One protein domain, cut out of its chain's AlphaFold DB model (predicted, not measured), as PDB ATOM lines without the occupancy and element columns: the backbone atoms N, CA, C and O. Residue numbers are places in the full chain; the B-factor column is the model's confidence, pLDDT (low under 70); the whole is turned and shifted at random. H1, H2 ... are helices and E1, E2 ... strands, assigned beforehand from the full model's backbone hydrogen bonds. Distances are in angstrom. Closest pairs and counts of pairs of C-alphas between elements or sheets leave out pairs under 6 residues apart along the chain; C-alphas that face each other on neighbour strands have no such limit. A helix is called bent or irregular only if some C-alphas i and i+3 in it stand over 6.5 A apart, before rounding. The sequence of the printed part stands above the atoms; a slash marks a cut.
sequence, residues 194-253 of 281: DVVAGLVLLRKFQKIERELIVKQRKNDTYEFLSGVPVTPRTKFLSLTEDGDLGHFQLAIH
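Overview. This is residues 194 to 253 of the 281 residues of an uncharacterized protein of Solenopsis invicta (UniProt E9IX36). A tiny two-stranded hairpin, E1 and E2, stands between two helices that are held far from each other, the long H1 near it on one side and the shorter H2 well away on the other, at the end of a long link. The result is a flat, open frame without a common core, and residues 194 to 205 of H1 stick out free. The printed part has 60 residues with two named helices and two named strands, in the order H1, E1, E2, H2; the sheet has the order E1 - E2, antiparallel, and the class is mostly helix. The whole is extended, with a radius of gyration of the C-alphas of 16.5 A and spans of 45 by 34 by 9 A.

Along the chain. E1 holds residues 223 to 225, with C-alpha 223 at (11.159, -12.621, -46.463), and E2 holds residues 228 to 230. H1, residues 194 to 215, measures 31.2 A from first to last C-alpha and begins with C-alpha 194 at (-12.265, -3.262, -64.221). H2, residues 242 to 253, measures 17.5 A and ends with C-alpha 253 at (-1.314, -36.546, -56.163). H2 is neither bent nor irregular, but only just: C-alphas 243 and 246 are 6.2 A apart.

Arrangement. E1 and E2 are antiparallel neighbours and form a hairpin, with 136 degrees between their N-to-C directions. The C-alphas of Phe 224 and Pro 229 face each other at 4.5 A. N 230 and O 223 are within hydrogen-bond range at 2.8 A, and N 225 and O 228 at 3.0 A. The closest C-alphas of H1 and E1 are those of Val 214 and Glu 223, 6.3 A apart, while the centres of the two elements are 14.5 A apart. H1 and E2 are apart, H1 and H2 are apart, and E1 and H2 are apart. In H1 every O i to N i+4 pair is within hydrogen-bond range; in H2 6 of 8 are.

Size, cuts and confidence. The two C-alphas farthest apart are those of Asp 194 and Asp 242, at 47.9 A. Without residues 194 to 205, which stand free, the body has 48 residues and spans 39 by 21 by 9 A. The printed part has no cut. The link from E1 to E2 is tight, that from H1 to E1 is short with 7 residues, and that from E2 to H2 is long with 11 residues. The mean pLDDT of the printed part is 76.6, and 13 residues are under 70: residues 194 to 196, residue 199, residues 217 to 219, residues 237 to 240 and residues 242 to 243.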
ATOM      1  N   ASP A 194     -12.512  -4.102 -65.394       69.81
ATOM      2  CA  ASP A 194     -12.265  -3.262 -64.221       69.81
ATOM      3  C   ASP A 194     -12.084  -4.128 -62.975       69.81
ATOM      4  O   ASP A 194     -11.219  -3.852 -62.148       69.81
ATOM      5  N   VAL A 195     -12.802  -5.257 -62.893       66.06
ATOM      6  CA  VAL A 195     -12.534  -6.303 -61.890       66.06
ATOM      7  C   VAL A 195     -11.141  -6.894 -62.104       66.06
ATOM      8  O   VAL A 195     -10.373  -7.039 -61.155       66.06
ATOM      9  N   VAL A 196     -10.779  -7.216 -63.351       59.34
ATOM     10  CA  VAL A 196      -9.449  -7.756 -63.674       59.34
ATOM     11  C   VAL A 196      -8.358  -6.722 -63.391       59.34
ATOM     12  O   VAL A 196      -7.353  -7.064 -62.770       59.34
ATOM     13  N   ALA A 197      -8.560  -5.460 -63.770       72.31
ATOM     14  CA  ALA A 197      -7.642  -4.367 -63.475       72.31
ATOM     15  C   ALA A 197      -7.503  -4.155 -61.963       72.31
ATOM     16  O   ALA A 197      -6.380  -4.057 -61.472       72.31
ATOM     17  N   GLY A 198      -8.611  -4.182 -61.218       75.19
ATOM     18  CA  GLY A 198      -8.637  -4.103 -59.760       75.19
ATOM     19  C   GLY A 198      -7.854  -5.236 -59.105       75.19
ATOM     20  O   GLY A 198      -7.005  -4.975 -58.261       75.19
ATOM     21  N   LEU A 199      -8.042  -6.484 -59.548       67.62
ATOM     22  CA  LEU A 199      -7.283  -7.643 -59.058       67.62
ATOM     23  C   LEU A 199      -5.785  -7.555 -59.400       67.62
ATOM     24  O   LEU A 199      -4.939  -7.945 -58.592       67.62
ATOM     25  N   VAL A 200      -5.435  -7.031 -60.579       75.44
ATOM     26  CA  VAL A 200      -4.040  -6.806 -60.992       75.44
ATOM     27  C   VAL A 200      -3.389  -5.702 -60.156       75.44
ATOM     28  O   VAL A 200      -2.271  -5.885 -59.671       75.44
ATOM     29  N   LEU A 201      -4.093  -4.589 -59.939       82.75
ATOM     30  CA  LEU A 201      -3.668  -3.493 -59.069       82.75
ATOM     31  C   LEU A 201      -3.493  -3.974 -57.625       82.75
ATOM     32  O   LEU A 201      -2.458  -3.702 -57.024       82.75
ATOM     33  N   LEU A 202      -4.425  -4.773 -57.098       84.56
ATOM     34  CA  LEU A 202      -4.325  -5.366 -55.760       84.56
ATOM     35  C   LEU A 202      -3.083  -6.248 -55.621       84.56
ATOM     36  O   LEU A 202      -2.330  -6.111 -54.659       84.56
ATOM     37  N   ARG A 203      -2.808  -7.107 -56.612       83.06
ATOM     38  CA  ARG A 203      -1.583  -7.925 -56.629       83.06
ATOM     39  C   ARG A 203      -0.314  -7.071 -56.649       83.06
ATOM     40  O   ARG A 203       0.686  -7.464 -56.049       83.06
ATOM     41  N   LYS A 204      -0.335  -5.921 -57.332       85.31
ATOM     42  CA  LYS A 204       0.791  -4.974 -57.360       85.31
ATOM     43  C   LYS A 204       0.978  -4.280 -56.014       85.31
ATOM     44  O   LYS A 204       2.097  -4.293 -55.509       85.31
ATOM     45  N   PHE A 205      -0.090  -3.765 -55.407       89.38
ATOM     46  CA  PHE A 205      -0.042  -3.143 -54.080       89.38
ATOM     47  C   PHE A 205       0.466  -4.114 -53.012       89.38
ATOM     48  O   PHE A 205       1.428  -3.800 -52.319       89.38
ATOM     49  N   GLN A 206      -0.074  -5.337 -52.973       84.50
ATOM     50  CA  GLN A 206       0.383  -6.384 -52.054       84.50
ATOM     51  C   GLN A 206       1.869  -6.728 -52.231       84.50
ATOM     52  O   GLN A 206       2.534  -7.110 -51.272       84.50
ATOM     53  N   LYS A 207       2.412  -6.634 -53.454       85.94
ATOM     54  CA  LYS A 207       3.842  -6.861 -53.699       85.94
ATOM     55  C   LYS A 207       4.691  -5.712 -53.147       85.94
ATOM     56  O   LYS A 207       5.669  -5.982 -52.459       85.94
ATOM     57  N   ILE A 208       4.293  -4.468 -53.409       85.94
ATOM     58  CA  ILE A 208       5.009  -3.268 -52.949       85.94
ATOM     59  C   ILE A 208       5.023  -3.201 -51.418       85.94
ATOM     60  O   ILE A 208       6.070  -2.978 -50.824       85.94
ATOM     61  N   GLU A 209       3.884  -3.452 -50.774       85.00
ATOM     62  CA  GLU A 209       3.766  -3.413 -49.314       85.00
ATOM     63  C   GLU A 209       4.679  -4.445 -48.634       85.00
ATOM     64  O   GLU A 209       5.408  -4.114 -47.701       85.00
ATOM     65  N   ARG A 210       4.739  -5.675 -49.168       82.25
ATOM     66  CA  ARG A 210       5.656  -6.716 -48.675       82.25
ATOM     67  C   ARG A 210       7.128  -6.324 -48.823       82.25
ATOM     68  O   ARG A 210       7.907  -6.549 -47.901       82.25
ATOM     69  N   GLU A 211       7.510  -5.717 -49.947       82.81
ATOM     70  CA  GLU A 211       8.884  -5.237 -50.165       82.81
ATOM     71  C   GLU A 211       9.260  -4.102 -49.201       82.81
ATOM     72  O   GLU A 211      10.399  -4.042 -48.736       82.81
ATOM     73  N   LEU A 212       8.313  -3.220 -48.866       84.56
ATOM     74  CA  LEU A 212       8.527  -2.162 -47.878       84.56
ATOM     75  C   LEU A 212       8.730  -2.733 -46.471       84.56
ATOM     76  O   LEU A 212       9.667  -2.319 -45.793       84.56
ATOM     77  N   ILE A 213       7.926  -3.720 -46.064       81.06
ATOM     78  CA  ILE A 213       8.047  -4.372 -44.749       81.06
ATOM     79  C   ILE A 213       9.421  -5.045 -44.590       81.06
ATOM     80  O   ILE A 213      10.063  -4.877 -43.553       81.06
ATOM     81  N   VAL A 214       9.915  -5.732 -45.627       79.56
ATOM     82  CA  VAL A 214      11.260  -6.344 -45.620       79.56
ATOM     83  C   VAL A 214      12.360  -5.275 -45.549       79.56
ATOM     84  O   VAL A 214      13.309  -5.408 -44.776       79.56
ATOM     85  N   LYS A 215      12.230  -4.172 -46.300       80.38
ATOM     86  CA  LYS A 215      13.207  -3.065 -46.278       80.38
ATOM     87  C   LYS A 215      13.271  -2.347 -44.936       80.38
ATOM     88  O   LYS A 215      14.335  -1.862 -44.560       80.38
ATOM     89  N   GLN A 216      12.150  -2.260 -44.221       78.12
ATOM     90  CA  GLN A 216      12.065  -1.476 -42.994       78.12
ATOM     91  C   GLN A 216      12.812  -2.119 -41.813       78.12
ATOM     92  O   GLN A 216      12.989  -1.438 -40.808       78.12
ATOM     93  N   ARG A 217      13.257  -3.388 -41.930       62.94
ATOM     94  CA  ARG A 217      14.087  -4.182 -40.984       62.94
ATOM     95  C   ARG A 217      13.723  -4.065 -39.485       62.94
ATOM     96  O   ARG A 217      14.523  -4.422 -38.629       62.94
ATOM     97  N   LYS A 218      12.528  -3.550 -39.178       61.72
ATOM     98  CA  LYS A 218      11.982  -3.304 -37.833       61.72
ATOM     99  C   LYS A 218      11.210  -4.502 -37.284       61.72
ATOM    100  O   LYS A 218      11.006  -4.575 -36.080       61.72
ATOM    101  N   ASN A 219      10.792  -5.409 -38.163       65.50
ATOM    102  CA  ASN A 219      10.083  -6.633 -37.820       65.50
ATOM    103  C   ASN A 219      11.016  -7.815 -38.101       65.50
ATOM    104  O   ASN A 219      11.748  -7.775 -39.090       65.50
ATOM    105  N   ASP A 220      10.952  -8.873 -37.287       72.81
ATOM    106  CA  ASP A 220      11.711 -10.135 -37.431       72.81
ATOM    107  C   ASP A 220      11.342 -10.942 -38.702       72.81
ATOM    108  O   ASP A 220      11.419 -12.170 -38.738       72.81
ATOM    109  N   THR A 221      10.863 -10.264 -39.742       76.19
ATOM    110  CA  THR A 221      10.417 -10.806 -41.018       76.19
ATOM    111  C   THR A 221      11.543 -10.717 -42.037       76.19
ATOM    112  O   THR A 221      11.842  -9.631 -42.535       76.19
ATOM    113  N   TYR A 222      12.149 -11.857 -42.361       76.81
ATOM    114  CA  TYR A 222      13.252 -11.933 -43.323       76.81
ATOM    115  C   TYR A 222      12.757 -11.812 -44.766       76.81
ATOM    116  O   TYR A 222      13.299 -11.042 -45.553       76.81
ATOM    117  N   GLU A 223      11.703 -12.555 -45.107       80.88
ATOM    118  CA  GLU A 223      11.159 -12.621 -46.463       80.88
ATOM    119  C   GLU A 223       9.684 -13.053 -46.435       80.88
ATOM    120  O   GLU A 223       9.211 -13.610 -45.447       80.88
ATOM    121  N   PHE A 224       8.934 -12.797 -47.508       80.56
ATOM    122  CA  PHE A 224       7.578 -13.323 -47.679       80.56
ATOM    123  C   PHE A 224       7.569 -14.464 -48.700       80.56
ATOM    124  O   PHE A 224       7.792 -14.228 -49.887       80.56
ATOM    125  N   LEU A 225       7.210 -15.676 -48.272       78.12
ATOM    126  CA  LEU A 225       7.024 -16.834 -49.153       78.12
ATOM    127  C   LEU A 225       5.532 -17.081 -49.369       78.12
ATOM    128  O   LEU A 225       4.770 -17.202 -48.414       78.12
ATOM    129  N   SER A 226       5.090 -17.118 -50.629       75.12
ATOM    130  CA  SER A 226       3.677 -17.336 -50.997       75.12
ATOM    131  C   SER A 226       2.675 -16.395 -50.299       75.12
ATOM    132  O   SER A 226       1.498 -16.716 -50.169       75.12
ATOM    133  N   GLY A 227       3.131 -15.214 -49.862       73.56
ATOM    134  CA  GLY A 227       2.320 -14.236 -49.131       73.56
ATOM    135  C   GLY A 227       2.343 -14.366 -47.604       73.56
ATOM    136  O   GLY A 227       1.706 -13.552 -46.944       73.56
ATOM    137  N   VAL A 228       3.093 -15.317 -47.041       79.56
ATOM    138  CA  VAL A 228       3.255 -15.526 -45.591       79.56
ATOM    139  C   VAL A 228       4.624 -14.994 -45.132       79.56
ATOM    140  O   VAL A 228       5.620 -15.273 -45.805       79.56
ATOM    141  N   PRO A 229       4.711 -14.225 -44.027       81.25
ATOM    142  CA  PRO A 229       5.985 -13.726 -43.509       81.25
ATOM    143  C   PRO A 229       6.822 -14.847 -42.874       81.25
ATOM    144  O   PRO A 229       6.343 -15.585 -42.014       81.25
ATOM    145  N   VAL A 230       8.091 -14.937 -43.262       83.56
ATOM    146  CA  VAL A 230       9.089 -15.840 -42.676       83.56
ATOM    147  C   VAL A 230       9.693 -15.168 -41.450       83.56
ATOM    148  O   VAL A 230      10.303 -14.104 -41.559       83.56
ATOM    149  N   THR A 231       9.534 -15.798 -40.289       83.81
ATOM    150  CA  THR A 231      10.031 -15.302 -38.994       83.81
ATOM    151  C   THR A 231      10.989 -16.327 -38.384       83.81
ATOM    152  O   THR A 231      10.956 -17.493 -38.772       83.81
ATOM    153  N   PRO A 232      11.820 -15.981 -37.387       79.69
ATOM    154  CA  PRO A 232      12.698 -16.961 -36.735       79.69
ATOM    155  C   PRO A 232      11.945 -18.119 -36.049       79.69
ATOM    156  O   PRO A 232      12.558 -19.120 -35.692       79.69
ATOM    157  N   ARG A 233      10.620 -18.008 -35.870       78.88
ATOM    158  CA  ARG A 233       9.761 -19.054 -35.295       78.88
ATOM    159  C   ARG A 233       9.115 -19.969 -36.340       78.88
ATOM    160  O   ARG A 233       8.523 -20.976 -35.964       78.88
ATOM    161  N   THR A 234       9.174 -19.635 -37.633       80.69
ATOM    162  CA  THR A 234       8.589 -20.494 -38.672       80.69
ATOM    163  C   THR A 234       9.496 -21.695 -38.923       80.69
ATOM    164  O   THR A 234      10.609 -21.530 -39.418       80.69
ATOM    165  N   LYS A 235       9.023 -22.906 -38.602       76.50
ATOM    166  CA  LYS A 235       9.687 -24.166 -38.972       76.50
ATOM    167  C   LYS A 235       9.432 -24.421 -40.458       76.50
ATOM    168  O   LYS A 235       8.282 -24.575 -40.869       76.50
ATOM    169  N   PHE A 236      10.492 -24.456 -41.263       72.38
ATOM    170  CA  PHE A 236      10.389 -24.961 -42.627       72.38
ATOM    171  C   PHE A 236      10.084 -26.449 -42.576       72.38
ATOM    172  O   PHE A 236      10.637 -27.179 -41.754       72.38
ATOM    173  N   LEU A 237       9.191 -26.893 -43.450       69.44
ATOM    174  CA  LEU A 237       8.874 -28.301 -43.538       69.44
ATOM    175  C   LEU A 237      10.109 -29.074 -44.027       69.44
ATOM    176  O   LEU A 237      10.509 -28.959 -45.185       69.44
ATOM    177  N   SER A 238      10.707 -29.858 -43.134       65.69
ATOM    178  CA  SER A 238      11.811 -30.764 -43.432       65.69
ATOM    179  C   SER A 238      11.259 -32.098 -43.929       65.69
ATOM    180  O   SER A 238      10.654 -32.840 -43.163       65.69
ATOM    181  N   LEU A 239      11.516 -32.433 -45.194       66.69
ATOM    182  CA  LEU A 239      11.105 -33.691 -45.847       66.69
ATOM    183  C   LEU A 239      11.813 -34.955 -45.301       66.69
ATOM    184  O   LEU A 239      11.744 -36.010 -45.924       66.69
ATOM    185  N   THR A 240      12.536 -34.842 -44.186       68.75
ATOM    186  CA  THR A 240      13.358 -35.905 -43.585       68.75
ATOM    187  C   THR A 240      12.586 -36.740 -42.554       68.75
ATOM    188  O   THR A 240      13.016 -37.841 -42.243       68.75
ATOM    189  N   GLU A 241      11.459 -36.245 -42.028       71.38
ATOM    190  CA  GLU A 241      10.580 -37.010 -41.128       71.38
ATOM    191  C   GLU A 241       9.624 -37.904 -41.946       71.38
ATOM    192  O   GLU A 241       8.815 -37.411 -42.737       71.38
ATOM    193  N   ASP A 242       9.698 -39.224 -41.739       65.00
ATOM    194  CA  ASP A 242       8.994 -40.247 -42.536       65.00
ATOM    195  C   ASP A 242       7.455 -40.107 -42.532       65.00
ATOM    196  O   ASP A 242       6.781 -40.554 -43.464       65.00
ATOM    197  N   GLY A 243       6.882 -39.454 -41.515       68.38
ATOM    198  CA  GLY A 243       5.435 -39.228 -41.396       68.38
ATOM    199  C   GLY A 243       4.877 -38.159 -42.346       68.38
ATOM    200  O   GLY A 243       3.776 -38.314 -42.876       68.38
ATOM    201  N   ASP A 244       5.639 -37.100 -42.626       72.19
ATOM    202  CA  ASP A 244       5.154 -35.949 -43.407       72.19
ATOM    203  C   ASP A 244       5.276 -36.168 -44.921       72.19
ATOM    204  O   ASP A 244       4.499 -35.623 -45.717       72.19
ATOM    205  N   LEU A 245       6.214 -37.024 -45.335       75.94
ATOM    206  CA  LEU A 245       6.460 -37.342 -46.740       75.94
ATOM    207  C   LEU A 245       5.235 -37.991 -47.406       75.94
ATOM    208  O   LEU A 245       4.901 -37.667 -48.551       75.94
ATOM    209  N   GLY A 246       4.516 -38.851 -46.676       79.19
ATOM    210  CA  GLY A 246       3.292 -39.497 -47.159       79.19
ATOM    211  C   GLY A 246       2.161 -38.500 -47.429       79.19
ATOM    212  O   GLY A 246       1.511 -38.552 -48.478       79.19
ATOM    213  N   HIS A 247       1.966 -37.528 -46.533       79.50
ATOM    214  CA  HIS A 247       0.980 -36.460 -46.718       79.50
ATOM    215  C   HIS A 247       1.325 -35.555 -47.908       79.50
ATOM    216  O   HIS A 247       0.428 -35.144 -48.649       79.50
ATOM    217  N   PHE A 248       2.615 -35.309 -48.153       80.50
ATOM    218  CA  PHE A 248       3.080 -34.560 -49.321       80.50
ATOM    219  C   PHE A 248       2.815 -35.279 -50.635       80.50
ATOM    220  O   PHE A 248       2.275 -34.678 -51.565       80.50
ATOM    221  N   GLN A 249       3.137 -36.569 -50.715       80.69
ATOM    222  CA  GLN A 249       2.863 -37.360 -51.913       80.69
ATOM    223  C   GLN A 249       1.362 -37.404 -52.221       80.69
ATOM    224  O   GLN A 249       0.964 -37.244 -53.376       80.69
ATOM    225  N   LEU A 250       0.522 -37.519 -51.189       80.44
ATOM    226  CA  LEU A 250      -0.932 -37.472 -51.319       80.44
ATOM    227  C   LEU A 250      -1.429 -36.095 -51.804       80.44
ATOM    228  O   LEU A 250      -2.260 -36.015 -52.710       80.44
ATOM    229  N   ALA A 251      -0.904 -35.003 -51.243       80.69
ATOM    230  CA  ALA A 251      -1.254 -33.643 -51.644       80.69
ATOM    231  C   ALA A 251      -0.837 -33.347 -53.093       80.69
ATOM    232  O   ALA A 251      -1.637 -32.819 -53.866       80.69
ATOM    233  N   ILE A 252       0.372 -33.752 -53.494       79.12
ATOM    234  CA  ILE A 252       0.858 -33.650 -54.876       79.12
ATOM    235  C   ILE A 252      -0.032 -34.476 -55.809       79.12
ATOM    236  O   ILE A 252      -0.404 -34.003 -56.886       79.12
ATOM    237  N   HIS A 253      -0.419 -35.684 -55.395       73.25
ATOM    238  CA  HIS A 253      -1.314 -36.546 -56.163       73.25
ATOM    239  C   HIS A 253      -2.672 -35.874 -56.420       73.25
ATOM    240  O   HIS A 253      -3.132 -35.809 -57.563       73.25
TER     241      HIS A 253